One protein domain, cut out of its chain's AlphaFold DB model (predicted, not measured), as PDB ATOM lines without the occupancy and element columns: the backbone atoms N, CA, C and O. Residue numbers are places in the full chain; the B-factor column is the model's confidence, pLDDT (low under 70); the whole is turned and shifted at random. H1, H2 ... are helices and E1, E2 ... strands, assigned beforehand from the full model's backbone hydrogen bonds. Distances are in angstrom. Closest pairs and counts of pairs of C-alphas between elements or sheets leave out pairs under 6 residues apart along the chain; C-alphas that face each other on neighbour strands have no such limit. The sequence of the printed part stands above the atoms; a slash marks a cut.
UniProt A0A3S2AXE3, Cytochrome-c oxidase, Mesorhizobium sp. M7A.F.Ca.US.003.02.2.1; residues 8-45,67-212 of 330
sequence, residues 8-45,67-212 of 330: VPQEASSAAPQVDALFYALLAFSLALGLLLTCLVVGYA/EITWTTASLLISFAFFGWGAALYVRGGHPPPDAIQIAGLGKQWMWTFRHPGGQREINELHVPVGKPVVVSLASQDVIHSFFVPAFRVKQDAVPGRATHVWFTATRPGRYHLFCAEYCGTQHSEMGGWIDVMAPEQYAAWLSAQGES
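What this domain is: This is residues 8 to 45 and 67 to 212 of the 330 residues of the protein "Cytochrome-c oxidase" of Mesorhizobium sp. M7A.F.Ca.US.003.02.2.1 (UniProt A0A3S2AXE3). Two five-stranded sheets, face to face as a sandwich, make a head; two long helices, H1 and H2, run side by side in opposite ways away from it, with residues 30 to 45 and 67 to 76 sticking out as a free arm. The short helix H3 packs on edge strand E4, at the other end of the head. The printed part has 184 residues, with three named helices and ten named strands in the order H1, H2, E1 to E10, H3, and is of mixed class. Both sheets are mixed, in the orders E3 E2 E1 E5 E8 and E4 E10 E9 E6 E7. The whole is loose, with a radius of gyration of the C-alphas of 20.4 A, and elongated, spanning 72 by 37 by 27 A.

How they stand to each other: H1, residues 16 to 45, and H2, residues 67 to 92, touch at a shallow tilt of 21 degrees, opposite ways, through residues 18 to 26 and 81 to 88 alone; their closest C-alphas, Leu 22 and Gly 85, are 7.4 A apart. E1 (100 to 107), E2 (110 to 114) and E3 (120 to 122) form a meander, each strand the antiparallel neighbour of the one before, with N 105 and O 112 at 2.9 A and N 121 and O 113 at 2.9 A. E5 (132 to 139) is parallel to E1, with N 102 and O 134 at 2.9 A, and antiparallel to E8 (163 to 168), with N 135 and O 165 at 2.8 A. In the other sheet, curled like part of a barrel, E4 (124 to 128) is parallel to E10 (191 to 197), with N 127 and O 195 at 2.9 A. E9 (173 to 179) is antiparallel to E10, with N 175 and O 194 at 2.8 A, and to E6 (144 to 148), with N 178 and O 147 at 2.9 A. E6 and E7 (153 to 157) form a hairpin, with N 146 and O 155 at 2.8 A. The two sheets form a sandwich, two sheets face to face, 7.9 A centre to centre where they face each other. H3, residues 199 to 208, is on one face of the curled sheet, making two layers, a helix on one face of a sheet; the C-alphas of Pro 128 and Pro 199 are the closest of E4 and H3, 4.9 A apart. In H1, H2 and H3 every O i to N i+4 pair is within hydrogen-bond range.

Where its parts are: H1 begins at C-alpha 16 (224.778, 239.534, -27.138) and measures 42.2 A. H2 measures 37.4 A and ends at C-alpha 92 (228.598, 241.730, -37.243). E1 measures 22.5 A, E5 22.7 A, and H3 14.2 A, ending at C-alpha 208 (229.299, 209.412, -34.205).

The domain as a whole: The C-alphas farthest apart, Ala 45 and Glu 211, are 73.8 A apart. Residues 46 to 66 are not printed, and C-alphas 45 and 67 are 22.6 A apart across the cut. The link E9 to E10 is long, with 11 residues. Residues 210 to 211 have pLDDT under 70.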
ATOM      1  N   VAL A   8     214.054 239.066 -20.867       82.12
ATOM      2  CA  VAL A   8     215.208 239.211 -21.742       82.12
ATOM      3  C   VAL A   8     215.787 237.815 -21.967       82.12
ATOM      4  O   VAL A   8     216.073 237.119 -20.987       82.12
ATOM      5  N   PRO A   9     215.972 237.369 -23.222       86.69
ATOM      6  CA  PRO A   9     216.592 236.079 -23.479       86.69
ATOM      7  C   PRO A   9     218.032 236.079 -22.968       86.69
ATOM      8  O   PRO A   9     218.738 237.079 -23.114       86.69
ATOM      9  N   GLN A  10     218.477 234.941 -22.432       92.00
ATOM     10  CA  GLN A  10     219.837 234.759 -21.929       92.00
ATOM     11  C   GLN A  10     220.882 235.169 -22.978       92.00
ATOM     12  O   GLN A  10     220.801 234.743 -24.126       92.00
ATOM     13  N   GLU A  11     221.885 235.947 -22.575       95.50
ATOM     14  CA  GLU A  11     223.055 236.229 -23.409       95.50
ATOM     15  C   GLU A  11     223.905 234.961 -23.571       95.50
ATOM     16  O   GLU A  11     224.435 234.434 -22.588       95.50
ATOM     17  N   ALA A  12     224.043 234.462 -24.799       97.00
ATOM     18  CA  ALA A  12     224.786 233.232 -25.082       97.00
ATOM     19  C   ALA A  12     225.726 233.333 -26.296       97.00
ATOM     20  O   ALA A  12     226.213 232.318 -26.789       97.00
ATOM     21  N   SER A  13     226.024 234.552 -26.755       97.25
ATOM     22  CA  SER A  13     227.035 234.818 -27.784       97.25
ATOM     23  C   SER A  13     227.985 235.947 -27.376       97.25
ATOM     24  O   SER A  13     227.713 236.695 -26.437       97.25
ATOM     25  N   SER A  14     229.093 236.103 -28.103       95.38
ATOM     26  CA  SER A  14     230.018 237.235 -27.938       95.38
ATOM     27  C   SER A  14     229.410 238.592 -28.333       95.38
ATOM     28  O   SER A  14     229.866 239.633 -27.853       95.38
ATOM     29  N   ALA A  15     228.385 238.590 -29.192       94.19
ATOM     30  CA  ALA A  15     227.689 239.792 -29.648       94.19
ATOM     31  C   ALA A  15     226.585 240.237 -28.675       94.19
ATOM     32  O   ALA A  15     226.369 241.437 -28.511       94.19
ATOM     33  N   ALA A  16     225.929 239.285 -28.002       95.88
ATOM     34  CA  ALA A  16     224.778 239.534 -27.138       95.88
ATOM     35  C   ALA A  16     224.976 240.674 -26.115       95.88
ATOM     36  O   ALA A  16     224.193 241.622 -26.172       95.88
ATOM     37  N   PRO A  17     226.028 240.693 -25.267       95.69
ATOM     38  CA  PRO A  17     226.197 241.768 -24.283       95.69
ATOM     39  C   PRO A  17     226.432 243.145 -24.923       95.69
ATOM     40  O   PRO A  17     226.069 244.172 -24.356       95.69
ATOM     41  N   GLN A  18     227.033 243.194 -26.116       95.44
ATOM     42  CA  GLN A  18     227.296 244.457 -26.818       95.44
ATOM     43  C   GLN A  18     226.004 245.051 -27.389       95.44
ATOM     44  O   GLN A  18     225.791 246.261 -27.310       95.44
ATOM     45  N   VAL A  19     225.145 244.192 -27.946       95.75
ATOM     46  CA  VAL A  19     223.822 244.576 -28.450       95.75
ATOM     47  C   VAL A  19     222.908 244.978 -27.293       95.75
ATOM     48  O   VAL A  19     222.258 246.019 -27.374       95.75
ATOM     49  N   ASP A  20     222.912 244.217 -26.198       95.81
ATOM     50  CA  ASP A  20     222.091 244.504 -25.020       95.81
ATOM     51  C   ASP A  20     222.501 245.826 -24.357       95.81
ATOM     52  O   ASP A  20     221.638 246.633 -24.015       95.81
ATOM     53  N   ALA A  21     223.802 246.128 -24.270       96.38
ATOM     54  CA  ALA A  21     224.278 247.419 -23.772       96.38
ATOM     55  C   ALA A  21     223.756 248.606 -24.605       96.38
ATOM     56  O   ALA A  21     223.293 249.597 -24.035       96.38
ATOM     57  N   LEU A  22     223.790 248.504 -25.940       97.00
ATOM     58  CA  LEU A  22     223.237 249.538 -26.822       97.00
ATOM     59  C   LEU A  22     221.716 249.651 -26.657       97.00
ATOM     60  O   LEU A  22     221.190 250.759 -26.548       97.00
ATOM     61  N   PHE A  23     221.014 248.518 -26.596       95.94
ATOM     62  CA  PHE A  23     219.570 248.481 -26.381       95.94
ATOM     63  C   PHE A  23     219.174 249.162 -25.065       95.94
ATOM     64  O   PHE A  23     218.303 250.030 -25.070       95.94
ATOM     65  N   TYR A  24     219.831 248.835 -23.949       96.25
ATOM     66  CA  TYR A  24     219.526 249.443 -22.654       96.25
ATOM     67  C   TYR A  24     219.900 250.922 -22.590       96.25
ATOM     68  O   TYR A  24     219.175 251.695 -21.966       96.25
ATOM     69  N   ALA A  25     220.981 251.342 -23.253       97.88
ATOM     70  CA  ALA A  25     221.329 252.756 -23.360       97.88
ATOM     71  C   ALA A  25     220.257 253.544 -24.132       97.88
ATOM     72  O   ALA A  25     219.823 254.604 -23.674       97.88
ATOM     73  N   LEU A  26     219.784 253.007 -25.261       97.75
ATOM     74  CA  LEU A  26     218.684 253.588 -26.034       97.75
ATOM     75  C   LEU A  26     217.384 253.607 -25.226       97.75
ATOM     76  O   LEU A  26     216.722 254.637 -25.170       97.75
ATOM     77  N   LEU A  27     217.051 252.508 -24.547       97.00
ATOM     78  CA  LEU A  27     215.860 252.413 -23.708       97.00
ATOM     79  C   LEU A  27     215.893 253.442 -22.571       97.00
ATOM     80  O   LEU A  27     214.917 254.160 -22.372       97.00
ATOM     81  N   ALA A  28     217.012 253.552 -21.851       97.75
ATOM     82  CA  ALA A  28     217.181 254.528 -20.779       97.75
ATOM     83  C   ALA A  28     217.072 255.966 -21.303       97.75
ATOM     84  O   ALA A  28     216.394 256.792 -20.691       97.75
ATOM     85  N   PHE A  29     217.678 256.257 -22.458       97.88
ATOM     86  CA  PHE A  29     217.567 257.558 -23.111       97.88
ATOM     87  C   PHE A  29     216.121 257.874 -23.520       97.88
ATOM     88  O   PHE A  29     215.613 258.946 -23.191       97.88
ATOM     89  N   SER A  30     215.430 256.939 -24.178       97.94
ATOM     90  CA  SER A  30     214.028 257.093 -24.580       97.94
ATOM     91  C   SER A  30     213.101 257.270 -23.381       97.94
ATOM     92  O   SER A  30     212.208 258.113 -23.430       97.94
ATOM     93  N   LEU A  31     213.321 256.529 -22.290       98.25
ATOM     94  CA  LEU A  31     212.559 256.686 -21.051       98.25
ATOM     95  C   LEU A  31     212.820 258.046 -20.403       98.25
ATOM     96  O   LEU A  31     211.868 258.728 -20.038       98.25
ATOM     97  N   ALA A  32     214.079 258.471 -20.290       98.19
ATOM     98  CA  ALA A  32     214.427 259.763 -19.706       98.19
ATOM     99  C   ALA A  32     213.845 260.931 -20.517       98.19
ATOM    100  O   ALA A  32     213.234 261.835 -19.947       98.19
ATOM    101  N   LEU A  33     213.980 260.890 -21.846       97.19
ATOM    102  CA  LEU A  33     213.419 261.902 -22.739       97.19
ATOM    103  C   LEU A  33     211.887 261.881 -22.711       97.19
ATOM    104  O   LEU A  33     211.264 262.934 -22.602       97.19
ATOM    105  N   GLY A  34     211.279 260.695 -22.763       98.31
ATOM    106  CA  GLY A  34     209.832 260.522 -22.672       98.31
ATOM    107  C   GLY A  34     209.276 261.093 -21.371       98.31
ATOM    108  O   GLY A  34     208.376 261.925 -21.410       98.31
ATOM    109  N   LEU A  35     209.867 260.734 -20.228       98.50
ATOM    110  CA  LEU A  35     209.492 261.265 -18.916       98.50
ATOM    111  C   LEU A  35     209.666 262.782 -18.847       98.50
ATOM    112  O   LEU A  35     208.755 263.466 -18.390       98.50
ATOM    113  N   LEU A  36     210.784 263.325 -19.337       97.50
ATOM    114  CA  LEU A  36     211.012 264.769 -19.388       97.50
ATOM    115  C   LEU A  36     209.902 265.477 -20.174       97.50
ATOM    116  O   LEU A  36     209.291 266.417 -19.666       97.50
ATOM    117  N   LEU A  37     209.614 265.019 -21.395       97.62
ATOM    118  CA  LEU A  37     208.585 265.615 -22.246       97.62
ATOM    119  C   LEU A  37     207.193 265.475 -21.623       97.62
ATOM    120  O   LEU A  37     206.440 266.448 -21.592       97.62
ATOM    121  N   THR A  38     206.859 264.310 -21.065       98.38
ATOM    122  CA  THR A  38     205.597 264.100 -20.349       98.38
ATOM    123  C   THR A  38     205.477 265.035 -19.149       98.38
ATOM    124  O   THR A  38     204.452 265.697 -19.004       98.38
ATOM    125  N   CYS A  39     206.512 265.157 -18.314       98.38
ATOM    126  CA  CYS A  39     206.518 266.068 -17.171       98.38
ATOM    127  C   CYS A  39     206.364 267.531 -17.599       98.38
ATOM    128  O   CYS A  39     205.624 268.270 -16.952       98.38
ATOM    129  N   LEU A  40     207.008 267.951 -18.693       97.19
ATOM    130  CA  LEU A  40     206.854 269.301 -19.240       97.19
ATOM    131  C   LEU A  40     205.429 269.549 -19.742       97.19
ATOM    132  O   LEU A  40     204.834 270.567 -19.394       97.19
ATOM    133  N   VAL A  41     204.855 268.617 -20.509       97.94
ATOM    134  CA  VAL A  41     203.489 268.734 -21.043       97.94
ATOM    135  C   VAL A  41     202.456 268.735 -19.918       97.94
ATOM    136  O   VAL A  41     201.606 269.623 -19.869       97.94
ATOM    137  N   VAL A  42     202.540 267.786 -18.983       98.06
ATOM    138  CA  VAL A  42     201.633 267.703 -17.830       98.06
ATOM    139  C   VAL A  42     201.809 268.920 -16.924       98.06
ATOM    140  O   VAL A  42     200.822 269.536 -16.527       98.06
ATOM    141  N   GLY A  43     203.048 269.321 -16.639       96.81
ATOM    142  CA  GLY A  43     203.349 270.513 -15.852       96.81
ATOM    143  C   GLY A  43     202.781 271.781 -16.489       96.81
ATOM    144  O   GLY A  43     202.160 272.592 -15.799       96.81
ATOM    145  N   TYR A  44     202.915 271.924 -17.810       94.88
ATOM    146  CA  TYR A  44     202.319 273.024 -18.565       94.88
ATOM    147  C   TYR A  44     200.788 272.985 -18.495       94.88
ATOM    148  O   TYR A  44     200.169 273.992 -18.153       94.88
ATOM    149  N   ALA A  45     200.172 271.825 -18.732       96.06
ATOM    150  CA  ALA A  45     198.723 271.655 -18.658       96.06
ATOM    151  C   ALA A  45     198.172 272.009 -17.266       96.06
ATOM    152  O   ALA A  45     197.189 272.737 -17.164       96.06
ATOM    153  N   GLU A  67     217.326 277.487 -29.556       94.31
ATOM    154  CA  GLU A  67     217.121 276.702 -30.778       94.31
ATOM    155  C   GLU A  67     218.412 276.009 -31.229       94.31
ATOM    156  O   GLU A  67     218.402 274.816 -31.536       94.31
ATOM    157  N   ILE A  68     219.544 276.721 -31.211       96.62
ATOM    158  CA  ILE A  68     220.858 276.136 -31.508       96.62
ATOM    159  C   ILE A  68     221.189 275.050 -30.482       96.62
ATOM    160  O   ILE A  68     221.579 273.949 -30.862       96.62
ATOM    161  N   THR A  69     220.977 275.321 -29.191       95.88
ATOM    162  CA  THR A  69     221.344 274.396 -28.110       95.88
ATOM    163  C   THR A  69     220.651 273.042 -28.250       95.88
ATOM    164  O   THR A  69     221.336 272.018 -28.271       95.88
ATOM    165  N   TRP A  70     219.318 272.994 -28.390       95.31
ATOM    166  CA  TRP A  70     218.631 271.701 -28.529       95.31
ATOM    167  C   TRP A  70     218.977 271.004 -29.847       95.31
ATOM    168  O   TRP A  70     218.962 269.775 -29.910       95.31
ATOM    169  N   THR A  71     219.294 271.768 -30.900       97.50
ATOM    170  CA  THR A  71     219.500 271.214 -32.244       97.50
ATOM    171  C   THR A  71     220.858 270.545 -32.285       97.50
ATOM    172  O   THR A  71     220.970 269.379 -32.660       97.50
ATOM    173  N   THR A  72     221.880 271.247 -31.795       98.00
ATOM    174  CA  THR A  72     223.225 270.706 -31.635       98.00
ATOM    175  C   THR A  72     223.236 269.530 -30.662       98.00
ATOM    176  O   THR A  72     223.817 268.499 -30.989       98.00
ATOM    177  N   ALA A  73     222.557 269.618 -29.512       96.69
ATOM    178  CA  ALA A  73     222.484 268.500 -28.570       96.69
ATOM    179  C   ALA A  73     221.855 267.247 -29.205       96.69
ATOM    180  O   ALA A  73     222.427 266.160 -29.120       96.69
ATOM    181  N   SER A  74     220.725 267.401 -29.905       97.50
ATOM    182  CA  SER A  74     220.051 266.292 -30.595       97.50
ATOM    183  C   SER A  74     220.928 265.678 -31.687       97.50
ATOM    184  O   SER A  74     221.001 264.455 -31.809       97.50
ATOM    185  N   LEU A  75     221.634 266.518 -32.450       98.19
ATOM    186  CA  LEU A  75     222.556 266.082 -33.497       98.19
ATOM    187  C   LEU A  75     223.709 265.252 -32.923       98.19
ATOM    188  O   LEU A  75     223.976 264.154 -33.410       98.19
ATOM    189  N   LEU A  76     224.363 265.743 -31.869       98.38
ATOM    190  CA  LEU A  76     225.497 265.061 -31.240       98.38
ATOM    191  C   LEU A  76     225.088 263.711 -30.638       98.38
ATOM    192  O   LEU A  76     225.780 262.715 -30.847       98.38
ATOM    193  N   ILE A  77     223.944 263.656 -29.949       97.88
ATOM    194  CA  ILE A  77     223.409 262.406 -29.389       97.88
ATOM    195  C   ILE A  77     223.087 261.407 -30.510       97.88
ATOM    196  O   ILE A  77     223.436 260.231 -30.409       97.88
ATOM    197  N   SER A  78     222.480 261.878 -31.603       98.00
ATOM    198  CA  SER A  78     222.150 261.032 -32.757       98.00
ATOM    199  C   SER A  78     223.405 260.437 -33.400       98.00
ATOM    200  O   SER A  78     223.453 259.234 -33.645       98.00
ATOM    201  N   PHE A  79     224.450 261.246 -33.615       98.50
ATOM    202  CA  PHE A  79     225.723 260.759 -34.152       98.50
ATOM    203  C   PHE A  79     226.440 259.789 -33.208       98.50
ATOM    204  O   PHE A  79     227.048 258.833 -33.685       98.50
ATOM    205  N   ALA A  80     226.351 259.988 -31.891       98.25
ATOM    206  CA  ALA A  80     226.937 259.069 -30.918       98.25
ATOM    207  C   ALA A  80     226.281 257.677 -30.984       98.25
ATOM    208  O   ALA A  80     226.982 256.671 -31.116       98.25
ATOM    209  N   PHE A  81     224.944 257.610 -30.963       98.44
ATOM    210  CA  PHE A  81     224.223 256.340 -31.096       98.44
ATOM    211  C   PHE A  81     224.413 255.702 -32.472       98.44
ATOM    212  O   PHE A  81     224.627 254.493 -32.551       98.44
ATOM    213  N   PHE A  82     224.393 256.499 -33.544       98.25
ATOM    214  CA  PHE A  82     224.683 256.013 -34.891       98.25
ATOM    215  C   PHE A  82     226.086 255.403 -34.973       98.25
ATOM    216  O   PHE A  82     226.228 254.288 -35.460       98.25
ATOM    217  N   GLY A  83     227.112 256.086 -34.456       98.31
ATOM    218  CA  GLY A  83     228.487 255.588 -34.460       98.31
ATOM    219  C   GLY A  83     228.645 254.281 -33.681       98.31
ATOM    220  O   GLY A  83     229.287 253.350 -34.166       98.31
ATOM    221  N   TRP A  84     228.012 254.172 -32.507       98.38
ATOM    222  CA  TRP A  84     228.012 252.932 -31.726       98.38
ATOM    223  C   TRP A  84     227.295 251.797 -32.475       98.38
ATOM    224  O   TRP A  84     227.873 250.726 -32.663       98.38
ATOM    225  N   GLY A  85     226.079 252.038 -32.974       97.81
ATOM    226  CA  GLY A  85     225.315 251.055 -33.746       97.81
ATOM    227  C   GLY A  85     226.036 250.609 -35.019       97.81
ATOM    228  O   GLY A  85     226.143 249.412 -35.276       97.81
ATOM    229  N   ALA A  86     226.612 251.548 -35.771       97.19
ATOM    230  CA  ALA A  86     227.390 251.269 -36.973       97.19
ATOM    231  C   ALA A  86     228.633 250.423 -36.665       97.19
ATOM    232  O   ALA A  86     228.922 249.474 -37.390       97.19
ATOM    233  N   ALA A  87     229.339 250.702 -35.565       96.44
ATOM    234  CA  ALA A  87     230.484 249.894 -35.153       96.44
ATOM    235  C   ALA A  87     230.086 248.443 -34.831       96.44
ATOM    236  O   ALA A  87     230.815 247.520 -35.194       96.44
ATOM    237  N   LEU A  88     228.937 248.225 -34.178       95.50
ATOM    238  CA  LEU A  88     228.414 246.875 -33.934       95.50
ATOM    239  C   LEU A  88     227.971 246.191 -35.232       95.50
ATOM    240  O   LEU A  88     228.305 245.027 -35.444       95.50
ATOM    241  N   TYR A  89     227.287 246.919 -36.116       94.56
ATOM    242  CA  TYR A  89     226.843 246.422 -37.418       94.56
ATOM    243  C   TYR A  89     228.020 245.960 -38.290       94.56
ATOM    244  O   TYR A  89     228.015 244.840 -38.795       94.56
ATOM    245  N   VAL A  90     229.070 246.781 -38.407       93.94
ATOM    246  CA  VAL A  90     230.268 246.448 -39.197       93.94
ATOM    247  C   VAL A  90     230.987 245.226 -38.627       93.94
ATOM    248  O   VAL A  90     231.347 244.332 -39.388       93.94
ATOM    249  N   ARG A  91     231.147 245.129 -37.297       90.56
ATOM    250  CA  ARG A  91     231.705 243.915 -36.670       90.56
ATOM    251  C   ARG A  91     230.863 242.688 -37.010       90.56
ATOM    252  O   ARG A  91     231.416 241.671 -37.410       90.56
ATOM    253  N   GLY A  92     229.539 242.798 -36.904       90.19
ATOM    254  CA  GLY A  92     228.598 241.730 -37.243       90.19
ATOM    255  C   GLY A  92     228.672 241.266 -38.702       90.19
ATOM    256  O   GLY A  92     228.337 240.122 -38.979       90.19
ATOM    257  N   GLY A  93     229.173 242.086 -39.628       88.56
ATOM    258  CA  GLY A  93     229.372 241.694 -41.029       88.56
ATOM    259  C   GLY A  93     230.698 240.985 -41.331       88.56
ATOM    260  O   GLY A  93     230.880 240.509 -42.447       88.56
ATOM    261  N   HIS A  94     231.646 240.945 -40.390       88.75
ATOM    262  CA  HIS A  94     233.020 240.497 -40.639       88.75
ATOM    263  C   HIS A  94     233.347 239.237 -39.813       88.75
ATOM    264  O   HIS A  94     233.871 239.355 -38.701       88.75
ATOM    265  N   PRO A  95     233.046 238.026 -40.321       88.75
ATOM    266  CA  PRO A  95     233.360 236.785 -39.621       88.75
ATOM    267  C   PRO A  95     234.880 236.556 -39.505       88.75
ATOM    268  O   PRO A  95     235.624 236.895 -40.431       88.75
ATOM    269  N   PRO A  96     235.361 235.929 -38.414       90.06
ATOM    270  CA  PRO A  96     236.751 235.490 -38.306       90.06
ATOM    271  C   PRO A  96     237.136 234.484 -39.410       90.06
ATOM    272  O   PRO A  96     236.321 233.631 -39.771       90.06
ATOM    273  N   PRO A  97     238.373 234.531 -39.941       85.62
ATOM    274  CA  PRO A  97     238.802 233.667 -41.047       85.62
ATOM    275  C   PRO A  97     238.942 232.183 -40.664       85.62
ATOM    276  O   PRO A  97     238.926 231.324 -41.541       85.62
ATOM    277  N   ASP A  98     239.078 231.875 -39.374       89.31
ATOM    278  CA  ASP A  98     239.179 230.526 -38.806       89.31
ATOM    279  C   ASP A  98     237.822 229.951 -38.354       89.31
ATOM    280  O   ASP A  98     237.775 228.907 -37.700       89.31
ATOM    281  N   ALA A  99     236.715 230.617 -38.701       95.12
ATOM    282  CA  ALA A  99     235.373 230.172 -38.353       95.12
ATOM    283  C   ALA A  99     235.005 228.826 -38.998       95.12
ATOM    284  O   ALA A  99     235.298 228.564 -40.168       95.12
ATOM    285  N   ILE A 100     234.296 227.988 -38.238       95.38
ATOM    286  CA  ILE A 100     233.699 226.747 -38.741       95.38
ATOM    287  C   ILE A 100     232.621 227.121 -39.761       95.38
ATOM    288  O   ILE A 100     231.691 227.858 -39.439       95.38
ATOM    289  N   GLN A 101     232.762 226.611 -40.982       94.00
ATOM    290  CA  GLN A 101     231.882 226.908 -42.112       94.00
ATOM    291  C   GLN A 101     230.743 225.890 -42.179       94.00
ATOM    292  O   GLN A 101     230.978 224.721 -42.478       94.00
ATOM    293  N   ILE A 102     229.513 226.321 -41.930       96.06
ATOM    294  CA  ILE A 102     228.323 225.470 -42.001       96.06
ATOM    295  C   ILE A 102     227.440 225.982 -43.137       96.06
ATOM    296  O   ILE A 102     227.190 227.179 -43.237       96.06
ATOM    297  N   ALA A 103     226.956 225.103 -44.010       96.12
ATOM    298  CA  ALA A 103     225.947 225.499 -44.989       96.12
ATOM    299  C   ALA A 103     224.560 225.383 -44.357       96.12
ATOM    300  O   ALA A 103     224.215 224.327 -43.828       96.12
ATOM    301  N   GLY A 104     223.783 226.461 -44.404       97.00
ATOM    302  CA  GLY A 104     222.387 226.499 -43.985       97.00
ATOM    303  C   GLY A 104     221.480 226.736 -45.187       97.00
ATOM    304  O   GLY A 104     221.771 227.575 -46.041       97.00
ATOM    305  N   LEU A 105     220.374 226.005 -45.256       97.25
ATOM    306  CA  LEU A 105     219.387 226.145 -46.320       97.25
ATOM    307  C   LEU A 105     217.982 226.183 -45.721       97.25
ATOM    308  O   LEU A 105     217.563 225.230 -45.059       97.25
ATOM    309  N   GLY A 106     217.281 227.291 -45.963       97.44
ATOM    310  CA  GLY A 106     215.866 227.450 -45.641       97.44
ATOM    311  C   GLY A 106     214.985 226.842 -46.731       97.44
ATOM    312  O   GLY A 106     215.234 227.049 -47.922       97.44
ATOM    313  N   LYS A 107     213.974 226.079 -46.314       96.56
ATOM    314  CA  LYS A 107     212.902 225.544 -47.164       96.56
ATOM    315  C   LYS A 107     211.577 225.693 -46.422       96.56
ATOM    316  O   LYS A 107     211.573 225.663 -45.197       96.56
ATOM    317  N   GLN A 108     210.451 225.812 -47.104       97.06
ATOM    318  CA  GLN A 108     209.131 225.740 -46.474       97.06
ATOM    319  C   GLN A 108     208.891 224.314 -45.930       97.06
ATOM    320  O   GLN A 108     208.819 223.362 -46.701       97.06
ATOM    321  N   TRP A 109     208.794 224.062 -44.622       96.62
ATOM    322  CA  TRP A 109     209.062 224.932 -43.465       96.62
ATOM    323  C   TRP A 109     210.038 224.232 -42.513       96.62
ATOM    324  O   TRP A 109     209.662 223.686 -41.480       96.62
ATOM    325  N   MET A 110     211.308 224.194 -42.907       97.75
ATOM    326  CA  MET A 110     212.405 223.565 -42.184       97.75
ATOM    327  C   MET A 110     213.739 224.254 -42.481       97.75
ATOM    328  O   MET A 110     213.957 224.824 -43.554       97.75
ATOM    329  N   TRP A 111     214.668 224.118 -41.546       98.12
ATOM    330  CA  TRP A 111     216.076 224.412 -41.757       98.12
ATOM    331  C   TRP A 111     216.835 223.124 -42.018       98.12
ATOM    332  O   TRP A 111     216.631 222.128 -41.327       98.12
ATOM    333  N   THR A 112     217.749 223.147 -42.980       97.44
ATOM    334  CA  THR A 112     218.735 222.077 -43.139       97.44
ATOM    335  C   THR A 112     220.131 222.647 -42.976       97.44
ATOM    336  O   THR A 112     220.423 223.721 -43.505       97.44
ATOM    337  N   PHE A 113     220.983 221.931 -42.252       97.06
ATOM    338  CA  PHE A 113     222.366 222.322 -42.017       97.06
ATOM    339  C   PHE A 113     223.315 221.225 -42.478       97.06
ATOM    340  O   PHE A 113     222.997 220.035 -42.403       97.06
ATOM    341  N   ARG A 114     224.480 221.628 -42.986       94.88
ATOM    342  CA  ARG A 114     225.552 220.719 -43.387       94.88
ATOM    343  C   ARG A 114     226.889 221.194 -42.841       94.88
ATOM    344  O   ARG A 114     227.331 222.303 -43.145       94.88
ATOM    345  N   HIS A 115     227.529 220.332 -42.061       94.38
ATOM    346  CA  HIS A 115     228.848 220.559 -41.475       94.38
ATOM    347  C   HIS A 115     229.972 220.352 -42.497       94.38
ATOM    348  O   HIS A 115     229.770 219.666 -43.504       94.38
ATOM    349  N   PRO A 116     231.190 220.870 -42.231       89.25
ATOM    350  CA  PRO A 116     232.350 220.647 -43.096       89.25
ATOM    351  C   PRO A 116     232.648 219.168 -43.365       89.25
ATOM    352  O   PRO A 116     233.035 218.815 -44.475       89.25
ATOM    353  N   GLY A 117     232.449 218.313 -42.356       87.62
ATOM    354  CA  GLY A 117     232.645 216.864 -42.442       87.62
ATOM    355  C   GLY A 117     231.506 216.113 -43.134       87.62
ATOM    356  O   GLY A 117     231.520 214.892 -43.136       87.62
ATOM    357  N   GLY A 118     230.524 216.830 -43.691       88.88
ATOM    358  CA  GLY A 118     229.386 216.266 -44.412       88.88
ATOM    359  C   GLY A 118     228.160 215.978 -43.548       88.88
ATOM    360  O   GLY A 118     227.109 215.653 -44.111       88.88
ATOM    361  N   GLN A 119     228.257 216.050 -42.215       92.38
ATOM    362  CA  GLN A 119     227.148 215.723 -41.312       92.38
ATOM    363  C   GLN A 119     225.953 216.626 -41.617       92.38
ATOM    364  O   GLN A 119     226.118 217.829 -41.834       92.38
ATOM    365  N   ARG A 120     224.753 216.044 -41.659       93.50
ATOM    366  CA  ARG A 120     223.520 216.735 -42.047       93.50
ATOM    367  C   ARG A 120     222.561 216.784 -40.875       93.50
ATOM    368  O   ARG A 120     222.339 215.769 -40.228       93.50
ATOM    369  N   GLU A 121     221.934 217.932 -40.686       95.25
ATOM    370  CA  GLU A 121     220.922 218.135 -39.656       95.25
ATOM    371  C   GLU A 121     219.674 218.788 -40.253       95.25
ATOM    372  O   GLU A 121     219.745 219.494 -41.264       95.25
ATOM    373  N   ILE A 122     218.523 218.532 -39.633       97.06
ATOM    374  CA  ILE A 122     217.242 219.146 -39.984       97.06
ATOM    375  C   ILE A 122     216.654 219.724 -38.705       97.06
ATOM    376  O   ILE A 122     216.482 218.994 -37.734       97.06
ATOM    377  N   ASN A 123     216.353 221.022 -38.711       98.00
ATOM    378  CA  ASN A 123     215.828 221.780 -37.567       98.00
ATOM    379  C   ASN A 123     216.690 221.713 -36.289       98.00
ATOM    380  O   ASN A 123     216.263 222.172 -35.232       98.00
ATOM    381  N   GLU A 124     217.912 221.205 -36.383       97.56
ATOM    382  CA  GLU A 124     218.906 221.181 -35.316       97.56
ATOM    383  C   GLU A 124     220.244 221.656 -35.876       97.56
ATOM    384  O   GLU A 124     220.522 221.485 -37.063       97.56
ATOM    385  N   LEU A 125     221.041 222.306 -35.038       98.19
ATOM    386  CA  LEU A 125     222.372 222.776 -35.379       98.19
ATOM    387  C   LEU A 125     223.282 222.607 -34.164       98.19
ATOM    388  O   LEU A 125     223.239 223.409 -33.228       98.19
ATOM    389  N   HIS A 126     224.129 221.586 -34.185       98.31
ATOM    390  CA  HIS A 126     225.123 221.386 -33.133       98.31
ATOM    391  C   HIS A 126     226.360 222.253 -33.389       98.31
ATOM    392  O   HIS A 126     226.904 222.271 -34.491       98.31
ATOM    393  N   VAL A 127     226.837 222.975 -32.374       98.38
ATOM    394  CA  VAL A 127     228.023 223.844 -32.483       98.38
ATOM    395  C   VAL A 127     228.883 223.796 -31.219       98.38
ATOM    396  O   VAL A 127     228.361 223.619 -30.118       98.38
ATOM    397  N   PRO A 128     230.205 223.996 -31.325       98.31
ATOM    398  CA  PRO A 128     231.069 224.062 -30.156       98.31
ATOM    399  C   PRO A 128     231.031 225.446 -29.494       98.31
ATOM    400  O   PRO A 128     231.073 226.486 -30.156       98.31
ATOM    401  N   VAL A 129     231.024 225.468 -28.162       98.38
ATOM    402  CA  VAL A 129     231.209 226.689 -27.369       98.38
ATOM    403  C   VAL A 129     232.611 227.274 -27.586       98.38
ATOM    404  O   VAL A 129     233.598 226.553 -27.729       98.38
ATOM    405  N   GLY A 130     232.714 228.603 -27.592       97.38
ATOM    406  CA  GLY A 130     233.980 229.338 -27.640       97.38
ATOM    407  C   GLY A 130     234.683 229.325 -28.997       97.38
ATOM    408  O   GLY A 130     235.804 229.822 -29.097       97.38
ATOM    409  N   LYS A 131     234.055 228.777 -30.042       97.25
ATOM    410  CA  LYS A 131     234.586 228.782 -31.407       97.25
ATOM    411  C   LYS A 131     233.719 229.642 -32.327       97.25
ATOM    412  O   LYS A 131     232.493 229.608 -32.203       97.25
ATOM    413  N   PRO A 132     234.331 230.416 -33.238       97.44
ATOM    414  CA  PRO A 132     233.575 231.146 -34.237       97.44
ATOM    415  C   PRO A 132     232.934 230.170 -35.227       97.44
ATOM    416  O   PRO A 132     233.588 229.266 -35.750       97.44
ATOM    417  N   VAL A 133     231.646 230.366 -35.481       97.94
ATOM    418  CA  VAL A 133     230.860 229.638 -36.478       97.94
ATOM    419  C   VAL A 133     230.308 230.657 -37.455       97.94
ATOM    420  O   VAL A 133     229.806 231.706 -37.046       97.94
ATOM    421  N   VAL A 134     230.387 230.342 -38.740       97.25
ATOM    422  CA  VAL A 134     229.703 231.077 -39.799       97.25
ATOM    423  C   VAL A 134     228.793 230.114 -40.546       97.25
ATOM    424  O   VAL A 134     229.199 229.021 -40.940       97.25
ATOM    425  N   VAL A 135     227.542 230.521 -40.713       97.31
ATOM    426  CA  VAL A 135     226.548 229.796 -41.491       97.31
ATOM    427  C   VAL A 135     226.353 230.534 -42.811       97.31
ATOM    428  O   VAL A 135     225.887 231.676 -42.824       97.31
ATOM    429  N   SER A 136     226.724 229.891 -43.918       95.06
ATOM    430  CA  SER A 136     226.392 230.328 -45.277       95.06
ATOM    431  C   SER A 136     224.938 229.975 -45.552       95.06
ATOM    432  O   SER A 136     224.607 228.810 -45.763       95.06
ATOM    433  N   LEU A 137     224.068 230.976 -45.514       96.56
ATOM    434  CA  LEU A 137     222.633 230.845 -45.688       96.56
ATOM    435  C   LEU A 137     222.249 230.991 -47.165       96.56
ATOM    436  O   LEU A 137     222.693 231.903 -47.864       96.56
ATOM    437  N   ALA A 138     221.375 230.100 -47.614       95.38
ATOM    438  CA  ALA A 138     220.636 230.209 -48.864       95.38
ATOM    439  C   ALA A 138     219.166 229.846 -48.616       95.38
ATOM    440  O   ALA A 138     218.821 229.268 -47.578       95.38
ATOM    441  N   SER A 139     218.300 230.167 -49.572       96.75
ATOM    442  CA  SER A 139     216.909 229.723 -49.554       96.75
ATOM    443  C   SER A 139     216.543 229.043 -50.862       96.75
ATOM    444  O   SER A 139     216.877 229.549 -51.927       96.75
ATOM    445  N   GLN A 140     215.833 227.919 -50.756       95.38
ATOM    446  CA  GLN A 140     215.346 227.150 -51.898       95.38
ATOM    447  C   GLN A 140     214.103 227.753 -52.562       95.38
ATOM    448  O   GLN A 140     213.860 227.480 -53.736       95.38
ATOM    449  N   ASP A 141     213.299 228.503 -51.808       95.50
ATOM    450  CA  ASP A 141     211.947 228.901 -52.207       95.50
ATOM    451  C   ASP A 141     211.677 230.397 -51.975       95.50
ATOM    452  O   ASP A 141     211.805 231.195 -52.900       95.50
ATOM    453  N   VAL A 142     211.308 230.799 -50.759       97.56
ATOM    454  CA  VAL A 142     210.947 232.169 -50.365       97.56
ATOM    455  C   VAL A 142     211.963 232.735 -49.378       97.56
ATOM    456  O   VAL A 142     212.885 232.049 -48.954       97.56
ATOM    457  N   ILE A 143     211.841 234.004 -48.999       98.25
ATOM    458  CA  ILE A 143     212.735 234.563 -47.980       98.25
ATOM    459  C   ILE A 143     212.416 233.922 -46.623       98.25
ATOM    460  O   ILE A 143     211.256 233.833 -46.224       98.25
ATOM    461  N   HIS A 144     213.464 233.498 -45.917       98.56
ATOM    462  CA  HIS A 144     213.421 233.080 -44.513       98.56
ATOM    463  C   HIS A 144     214.390 233.943 -43.709       98.56
ATOM    464  O   HIS A 144     215.218 234.649 -44.282       98.56
ATOM    465  N   SER A 145     214.364 233.862 -42.381       98.31
ATOM    466  CA  SER A 145     215.365 234.554 -41.559       98.31
ATOM    467  C   SER A 145     215.833 233.690 -40.410       98.31
ATOM    468  O   SER A 145     215.034 233.314 -39.561       98.31
ATOM    469  N   PHE A 146     217.125 233.368 -40.398       98.38
ATOM    470  CA  PHE A 146     217.774 232.643 -39.315       98.38
ATOM    471  C   PHE A 146     217.862 233.578 -38.114       98.38
ATOM    472  O   PHE A 146     218.599 234.565 -38.167       98.38
ATOM    473  N   PHE A 147     217.123 233.294 -37.041       98.38
ATOM    474  CA  PHE A 147     217.124 234.129 -35.843       98.38
ATOM    475  C   PHE A 147     217.326 233.325 -34.568       98.38
ATOM    476  O   PHE A 147     216.543 232.433 -34.243       98.38
ATOM    477  N   VAL A 148     218.344 233.709 -33.798       98.00
ATOM    478  CA  VAL A 148     218.639 233.124 -32.490       98.00
ATOM    479  C   VAL A 148     218.598 234.244 -31.453       98.00
ATOM    480  O   VAL A 148     219.595 234.957 -31.278       98.00
ATOM    481  N   PRO A 149     217.468 234.432 -30.743       96.81
ATOM    482  CA  PRO A 149     217.306 235.535 -29.804       96.81
ATOM    483  C   PRO A 149     218.430 235.590 -28.777       96.81
ATOM    484  O   PRO A 149     219.025 236.646 -28.604       96.81
ATOM    485  N   ALA A 150     218.793 234.457 -28.166       97.06
ATOM    486  CA  ALA A 150     219.856 234.366 -27.159       97.06
ATOM    487  C   ALA A 150     221.233 234.846 -27.657       97.06
ATOM    488  O   ALA A 150     222.089 235.249 -26.867       97.06
ATOM    489  N   PHE A 151     221.457 234.829 -28.973       97.69
ATOM    490  CA  PHE A 151     222.707 235.282 -29.578       97.69
ATOM    491  C   PHE A 151     222.632 236.726 -30.079       97.69
ATOM    492  O   PHE A 151     223.677 237.279 -30.408       97.69
ATOM    493  N   ARG A 152     221.434 237.336 -30.126       96.50
ATOM    494  CA  ARG A 152     221.156 238.645 -30.752       96.50
ATOM    495  C   ARG A 152     221.592 238.708 -32.217       96.50
ATOM    496  O   ARG A 152     222.031 239.742 -32.709       96.50
ATOM    497  N   VAL A 153     221.474 237.577 -32.903       95.75
ATOM    498  CA  VAL A 153     221.949 237.398 -34.271       95.75
ATOM    499  C   VAL A 153     220.779 236.979 -35.148       95.75
ATOM    500  O   VAL A 153     220.086 236.006 -34.839       95.75
ATOM    501  N   LYS A 154     220.566 237.743 -36.223       96.50
ATOM    502  CA  LYS A 154     219.544 237.514 -37.241       96.50
ATOM    503  C   LYS A 154     220.134 237.758 -38.622       96.50
ATOM    504  O   LYS A 154     220.807 238.769 -38.801       96.50
ATOM    505  N   GLN A 155     219.841 236.889 -39.581       97.69
ATOM    506  CA  GLN A 155     220.189 237.113 -40.981       97.69
ATOM    507  C   GLN A 155     219.184 236.432 -41.900       97.69
ATOM    508  O   GLN A 155     218.797 235.283 -41.683       97.69
ATOM    509  N   ASP A 156     218.808 237.133 -42.961       98.12
ATOM    510  CA  ASP A 156     217.844 236.619 -43.923       98.12
ATOM    511  C   ASP A 156     218.522 235.642 -44.889       98.12
ATOM    512  O   ASP A 156     219.604 235.916 -45.418       98.12
ATOM    513  N   ALA A 157     217.873 234.504 -45.119       97.62
ATOM    514  CA  ALA A 157     218.188 233.557 -46.173       97.62
ATOM    515  C   ALA A 157     217.342 233.927 -47.396       97.62
ATOM    516  O   ALA A 157     216.113 233.826 -47.369       97.62
ATOM    517  N   VAL A 158     217.997 234.404 -48.452       96.25
ATOM    518  CA  VAL A 158     217.330 235.048 -49.589       96.25
ATOM    519  C   VAL A 158     217.510 234.181 -50.839       96.25
ATOM    520  O   VAL A 158     218.649 233.866 -51.183       96.25
ATOM    521  N   PRO A 159     216.433 233.805 -51.552       94.00
ATOM    522  CA  PRO A 159     216.561 233.079 -52.813       94.00
ATOM    523  C   PRO A 159     217.436 233.851 -53.801       94.00
ATOM    524  O   PRO A 159     217.321 235.074 -53.919       94.00
ATOM    525  N   GLY A 160     218.335 233.166 -54.509       88.19
ATOM    526  CA  GLY A 160     219.193 233.848 -55.483       88.19
ATOM    527  C   GLY A 160     220.407 234.571 -54.890       88.19
ATOM    528  O   GLY A 160     221.215 235.108 -55.648       88.19
ATOM    529  N   ARG A 161     220.572 234.609 -53.560       86.56
ATOM    530  CA  ARG A 161     221.659 235.344 -52.902       86.56
ATOM    531  C   ARG A 161     222.223 234.550 -51.733       86.56
ATOM    532  O   ARG A 161     221.507 234.211 -50.800       86.56
ATOM    533  N   ALA A 162     223.534 234.340 -51.746       83.44
ATOM    534  CA  ALA A 162     224.220 233.828 -50.572       83.44
ATOM    535  C   ALA A 162     224.358 234.936 -49.521       83.44
ATOM    536  O   ALA A 162     224.779 236.056 -49.829       83.44
ATOM    537  N   THR A 163     223.969 234.631 -48.290       93.50
ATOM    538  CA  THR A 163     224.141 235.505 -47.130       93.50
ATOM    539  C   THR A 163     224.897 234.757 -46.042       93.50
ATOM    540  O   THR A 163     224.956 233.528 -46.039       93.50
ATOM    541  N   HIS A 164     225.498 235.483 -45.104       94.31
ATOM    542  CA  HIS A 164     226.273 234.874 -44.025       94.31
ATOM    543  C   HIS A 164     225.810 235.410 -42.694       94.31
ATOM    544  O   HIS A 164     225.566 236.603 -42.534       94.31
ATOM    545  N   VAL A 165     225.746 234.512 -41.726       96.31
ATOM    546  CA  VAL A 165     225.545 234.859 -40.329       96.31
ATOM    547  C   VAL A 165     226.652 234.225 -39.520       96.31
ATOM    548  O   VAL A 165     226.992 233.069 -39.747       96.31
ATOM    549  N   TRP A 166     227.241 234.966 -38.589       97.19
ATOM    550  CA  TRP A 166     228.296 234.417 -37.751       97.19
ATOM    551  C   TRP A 166     228.070 234.749 -36.287       97.19
ATOM    552  O   TRP A 166     227.451 235.752 -35.930       97.19
ATOM    553  N   PHE A 167     228.560 233.865 -35.433       97.44
ATOM    554  CA  PHE A 167     228.493 234.019 -33.993       97.44
ATOM    555  C   PHE A 167     229.593 233.198 -33.326       97.44
ATOM    556  O   PHE A 167     230.132 232.245 -33.883       97.44
ATOM    557  N   THR A 168     229.936 233.570 -32.097       97.88
ATOM    558  CA  THR A 168     230.684 232.707 -31.176       97.88
ATOM    559  C   THR A 168     229.785 232.439 -29.990       97.88
ATOM    560  O   THR A 168     229.484 233.369 -29.242       97.88
ATOM    561  N   ALA A 169     229.325 231.197 -29.837       98.12
ATOM    562  CA  ALA A 169     228.511 230.819 -28.690       98.12
ATOM    563  C   ALA A 169     229.383 230.812 -27.425       98.12
ATOM    564  O   ALA A 169     230.494 230.286 -27.440       98.12
ATOM    565  N   THR A 170     228.916 231.416 -26.336       98.12
ATOM    566  CA  THR A 170     229.717 231.622 -25.112       98.12
ATOM    567  C   THR A 170     229.262 230.769 -23.937       98.12
ATOM    568  O   THR A 170     229.958 230.701 -22.926       98.12
ATOM    569  N   ARG A 171     228.104 230.114 -24.052       97.56
ATOM    570  CA  ARG A 171     227.529 229.278 -22.998       97.56
ATOM    571  C   ARG A 171     226.998 227.977 -23.604       97.56
ATOM    572  O   ARG A 171     226.252 228.056 -24.578       97.56
ATOM    573  N   PRO A 172     227.374 226.802 -23.065       98.00
ATOM    574  CA  PRO A 172     226.752 225.543 -23.451       98.00
ATOM    575  C   PRO A 172     225.265 225.533 -23.095       98.00
ATOM    576  O   PRO A 172     224.864 226.092 -22.070       98.00
ATOM    577  N   GLY A 173     224.463 224.871 -23.918       97.25
ATOM    578  CA  GLY A 173     223.019 224.808 -23.745       97.25
ATOM    579  C   GLY A 173     222.282 224.700 -25.071       97.25
ATOM    580  O   GLY A 173     222.887 224.719 -26.140       97.25
ATOM    581  N   ARG A 174     220.957 224.602 -24.980       97.69
ATOM    582  CA  ARG A 174     220.066 224.475 -26.129       97.69
ATOM    583  C   ARG A 174     219.286 225.770 -26.329       97.69
ATOM    584  O   ARG A 174     218.593 226.222 -25.416       97.69
ATOM    585  N   TYR A 175     219.408 226.372 -27.505       97.75
ATOM    586  CA  TYR A 175     218.852 227.688 -27.822       97.75
ATOM    587  C   TYR A 175     217.891 227.605 -28.995       97.75
ATOM    588  O   TYR A 175     218.165 226.938 -29.985       97.75
ATOM    589  N   HIS A 176     216.760 228.293 -28.895       97.12
ATOM    590  CA  HIS A 176     215.739 228.239 -29.932       97.12
ATOM    591  C   HIS A 176     216.188 229.015 -31.178       97.12
ATOM    592  O   HIS A 176     216.592 230.179 -31.086       97.12
ATOM    593  N   LEU A 177     216.085 228.363 -32.332       98.19
ATOM    594  CA  LEU A 177     216.190 228.960 -33.655       98.19
ATOM    595  C   LEU A 177     214.774 229.220 -34.171       98.19
ATOM    596  O   LEU A 177     213.903 228.353 -34.098       98.19
ATOM    597  N   PHE A 178     214.539 230.414 -34.693       98.06
ATOM    598  CA  PHE A 178     213.273 230.802 -35.305       98.06
ATOM    599  C   PHE A 178     213.489 231.186 -36.761       98.06
ATOM    600  O   PHE A 178     214.528 231.754 -37.103       98.06
ATOM    601  N   CYS A 179     212.478 230.942 -37.595       98.19
ATOM    602  CA  CYS A 179     212.282 231.726 -38.803       98.19
ATOM    603  C   CYS A 179     211.674 233.085 -38.427       98.19
ATOM    604  O   CYS A 179     210.599 233.139 -37.837       98.19
ATOM    605  N   ALA A 180     212.361 234.180 -38.751       98.06
ATOM    606  CA  ALA A 180     211.937 235.545 -38.417       98.06
ATOM    607  C   ALA A 180     211.552 236.399 -39.640       98.06
ATOM    608  O   ALA A 180     211.540 237.624 -39.547       98.06
ATOM    609  N   GLU A 181     211.260 235.758 -40.774       98.19
ATOM    610  CA  GLU A 181     210.679 236.388 -41.963       98.19
ATOM    611  C   GLU A 181     209.450 235.584 -42.379       98.19
ATOM    612  O   GLU A 181     209.522 234.355 -42.446       98.19
ATOM    613  N   TYR A 182     208.321 236.251 -42.624       98.06
ATOM    614  CA  TYR A 182     207.077 235.557 -42.943       98.06
ATOM    615  C   TYR A 182     207.222 234.747 -44.240       98.06
ATOM    616  O   TYR A 182     207.291 235.301 -45.335       98.06
ATOM    617  N   CYS A 183     207.222 233.420 -44.106       97.62
ATOM    618  CA  CYS A 183     207.532 232.492 -45.195       97.62
ATOM    619  C   CYS A 183     206.361 231.573 -45.582       97.62
ATOM    620  O   CYS A 183     206.555 230.543 -46.228       97.62
ATOM    621  N   GLY A 184     205.128 231.912 -45.187       97.81
ATOM    622  CA  GLY A 184     203.906 231.198 -45.581       97.81
ATOM    623  C   GLY A 184     203.106 230.611 -44.415       97.81
ATOM    624  O   GLY A 184     203.260 231.012 -43.265       97.81
ATOM    625  N   THR A 185     202.219 229.662 -44.723       97.31
ATOM    626  CA  THR A 185     201.180 229.173 -43.798       97.31
ATOM    627  C   THR A 185     201.712 228.472 -42.552       97.31
ATOM    628  O   THR A 185     201.065 228.561 -41.515       97.31
ATOM    629  N   GLN A 186     202.875 227.816 -42.619       97.50
ATOM    630  CA  GLN A 186     203.525 227.216 -41.445       97.50
ATOM    631  C   GLN A 186     204.743 228.022 -40.970       97.50
ATOM    632  O   GLN A 186     205.655 227.471 -40.363       97.50
ATOM    633  N   HIS A 187     204.758 229.341 -41.211       98.12
ATOM    634  CA  HIS A 187     205.831 230.223 -40.741       98.12
ATOM    635  C   HIS A 187     206.097 230.083 -39.231       98.12
ATOM    636  O   HIS A 187     207.252 229.976 -38.828       98.12
ATOM    637  N   SER A 188     205.048 230.013 -38.406       97.06
ATOM    638  CA  SER A 188     205.176 229.852 -36.948       97.06
ATOM    639  C   SER A 188     205.741 228.497 -36.517       97.06
ATOM    640  O   SER A 188     206.297 228.398 -35.428       97.06
ATOM    641  N   GLU A 189     205.608 227.470 -37.358       96.94
ATOM    642  CA  GLU A 189     206.119 226.117 -37.098       96.94
ATOM    643  C   GLU A 189     207.564 225.943 -37.590       96.94
ATOM    644  O   GLU A 189     208.229 224.965 -37.249       96.94
ATOM    645  N   MET A 190     208.073 226.894 -38.382       97.88
ATOM    646  CA  MET A 190     209.437 226.874 -38.901       97.88
ATOM    647  C   MET A 190     210.445 227.291 -37.823       97.88
ATOM    648  O   MET A 190     210.997 228.396 -37.822       97.88
ATOM    649  N   GLY A 191     210.678 226.384 -36.884       95.50
ATOM    650  CA  GLY A 191     211.653 226.526 -35.814       95.50
ATOM    651  C   GLY A 191     212.795 225.522 -35.913       95.50
ATOM    652  O   GLY A 191     212.873 224.686 -36.812       95.50
ATOM    653  N   GLY A 192     213.687 225.608 -34.941       97.31
ATOM    654  CA  GLY A 192     214.728 224.627 -34.719       97.31
ATOM    655  C   GLY A 192     215.467 224.895 -33.420       97.31
ATOM    656  O   GLY A 192     215.075 225.752 -32.626       97.31
ATOM    657  N   TRP A 193     216.573 224.192 -33.230       98.38
ATOM    658  CA  TRP A 193     217.406 224.322 -32.045       98.38
ATOM    659  C   TRP A 193     218.877 224.435 -32.410       98.38
ATOM    660  O   TRP A 193     219.345 223.806 -33.353       98.38
ATOM    661  N   ILE A 194     219.602 225.240 -31.644       98.38
ATOM    662  CA  ILE A 194     221.056 225.266 -31.642       98.38
ATOM    663  C   ILE A 194     221.531 224.630 -30.350       98.38
ATOM    664  O   ILE A 194     221.294 225.169 -29.265       98.38
ATOM    665  N   ASP A 195     222.214 223.504 -30.480       98.38
ATOM    666  CA  ASP A 195     222.778 222.747 -29.376       98.38
ATOM    667  C   ASP A 195     224.263 223.105 -29.242       98.38
ATOM    668  O   ASP A 195     225.123 222.686 -30.018       98.38
ATOM    669  N   VAL A 196     224.564 223.960 -28.263       98.56
ATOM    670  CA  VAL A 196     225.919 224.436 -27.976       98.56
ATOM    671  C   VAL A 196     226.587 223.475 -27.002       98.56
ATOM    672  O   VAL A 196     226.180 223.364 -25.842       98.56
ATOM    673  N   MET A 197     227.647 222.815 -27.456       98.19
ATOM    674  CA  MET A 197     228.325 221.747 -26.724       98.19
ATOM    675  C   MET A 197     229.757 222.120 -26.344       98.19
ATOM    676  O   MET A 197     230.360 223.027 -26.921       98.19
ATOM    677  N   ALA A 198     230.347 221.373 -25.408       98.25
ATOM    678  CA  ALA A 198     231.795 221.412 -25.210       98.25
ATOM    679  C   ALA A 198     232.525 220.937 -26.489       98.25
ATOM    680  O   ALA A 198     232.006 220.046 -27.172       98.25
ATOM    681  N   PRO A 199     233.711 221.478 -26.834       97.00
ATOM    682  CA  PRO A 199     234.416 221.109 -28.064       97.00
ATOM    683  C   PRO A 199     234.671 219.604 -28.210       97.00
ATOM    684  O   PRO A 199     234.562 219.067 -29.309       97.00
ATOM    685  N   GLU A 200     234.950 218.908 -27.108       97.12
ATOM    686  CA  GLU A 200     235.192 217.463 -27.084       97.12
ATOM    687  C   GLU A 200     233.911 216.675 -27.387       97.12
ATOM    688  O   GLU A 200     233.942 215.689 -28.123       97.12
ATOM    689  N   GLN A 201     232.770 217.133 -26.864       97.25
ATOM    690  CA  GLN A 201     231.459 216.535 -27.137       97.25
ATOM    691  C   GLN A 201     231.028 216.780 -28.581       97.25
ATOM    692  O   GLN A 201     230.517 215.869 -29.221       97.25
ATOM    693  N   TYR A 202     231.275 217.982 -29.107       96.88
ATOM    694  CA  TYR A 202     231.005 218.302 -30.506       96.88
ATOM    695  C   TYR A 202     231.856 217.442 -31.453       96.88
ATOM    696  O   TYR A 202     231.335 216.894 -32.421       96.88
ATOM    697  N   ALA A 203     233.143 217.247 -31.148       94.62
ATOM    698  CA  ALA A 203     234.006 216.350 -31.916       94.62
ATOM    699  C   ALA A 203     233.506 214.896 -31.876       94.62
ATOM    700  O   ALA A 203     233.421 214.247 -32.917       94.62
ATOM    701  N   ALA A 204     233.114 214.399 -30.697       94.88
ATOM    702  CA  ALA A 204     232.531 213.067 -30.557       94.88
ATOM    703  C   ALA A 204     231.209 212.925 -31.332       94.88
ATOM    704  O   ALA A 204     230.992 211.910 -31.991       94.88
ATOM    705  N   TRP A 205     230.354 213.952 -31.295       95.06
ATOM    706  CA  TRP A 205     229.106 214.002 -32.056       95.06
ATOM    707  C   TRP A 205     229.365 213.938 -33.566       95.06
ATOM    708  O   TRP A 205     228.761 213.108 -34.244       95.06
ATOM    709  N   LEU A 206     230.320 214.722 -34.083       93.06
ATOM    710  CA  LEU A 206     230.705 214.693 -35.498       93.06
ATOM    711  C   LEU A 206     231.160 213.296 -35.942       93.06
ATOM    712  O   LEU A 206     230.758 212.831 -37.007       93.06
ATOM    713  N   SER A 207     231.975 212.618 -35.127       90.81
ATOM    714  CA  SER A 207     232.447 211.261 -35.424       90.81
ATOM    715  C   SER A 207     231.337 210.210 -35.337       90.81
ATOM    716  O   SER A 207     231.329 209.264 -36.121       90.81
ATOM    717  N   ALA A 208     230.390 210.365 -34.408       90.62
ATOM    718  CA  ALA A 208     229.299 209.412 -34.205       90.62
ATOM    719  C   ALA A 208     228.266 209.418 -35.344       90.62
ATOM    720  O   ALA A 208     227.665 208.383 -35.620       90.62
ATOM    721  N   GLN A 209     228.081 210.553 -36.029       83.62
ATOM    722  CA  GLN A 209     227.193 210.665 -37.196       83.62
ATOM    723  C   GLN A 209     227.720 209.917 -38.440       83.62
ATOM    724  O   GLN A 209     227.007 209.798 -39.436       83.62
ATOM    725  N   GLY A 210     228.945 209.381 -38.375       69.44
ATOM    726  CA  GLY A 210     229.631 208.745 -39.492       69.44
ATOM    727  C   GLY A 210     230.271 209.759 -40.439       69.44
ATOM    728  O   GLY A 210     229.905 210.935 -40.477       69.44
ATOM    729  N   GLU A 211     231.258 209.305 -41.209       67.94
ATOM    730  CA  GLU A 211     231.791 210.096 -42.317       67.94
ATOM    731  C   GLU A 211     230.768 210.089 -43.453       67.94
ATOM    732  O   GLU A 211     230.565 209.080 -44.133       67.94
ATOM    733  N   SER A 212     230.099 211.217 -43.649       75.19
ATOM    734  CA  SER A 212     229.345 211.482 -44.863       75.19
ATOM    735  C   SER A 212     230.178 212.329 -45.814       75.19
ATOM    736  O   SER A 212     231.179 212.949 -45.462       75.19
TER     737      SER A 212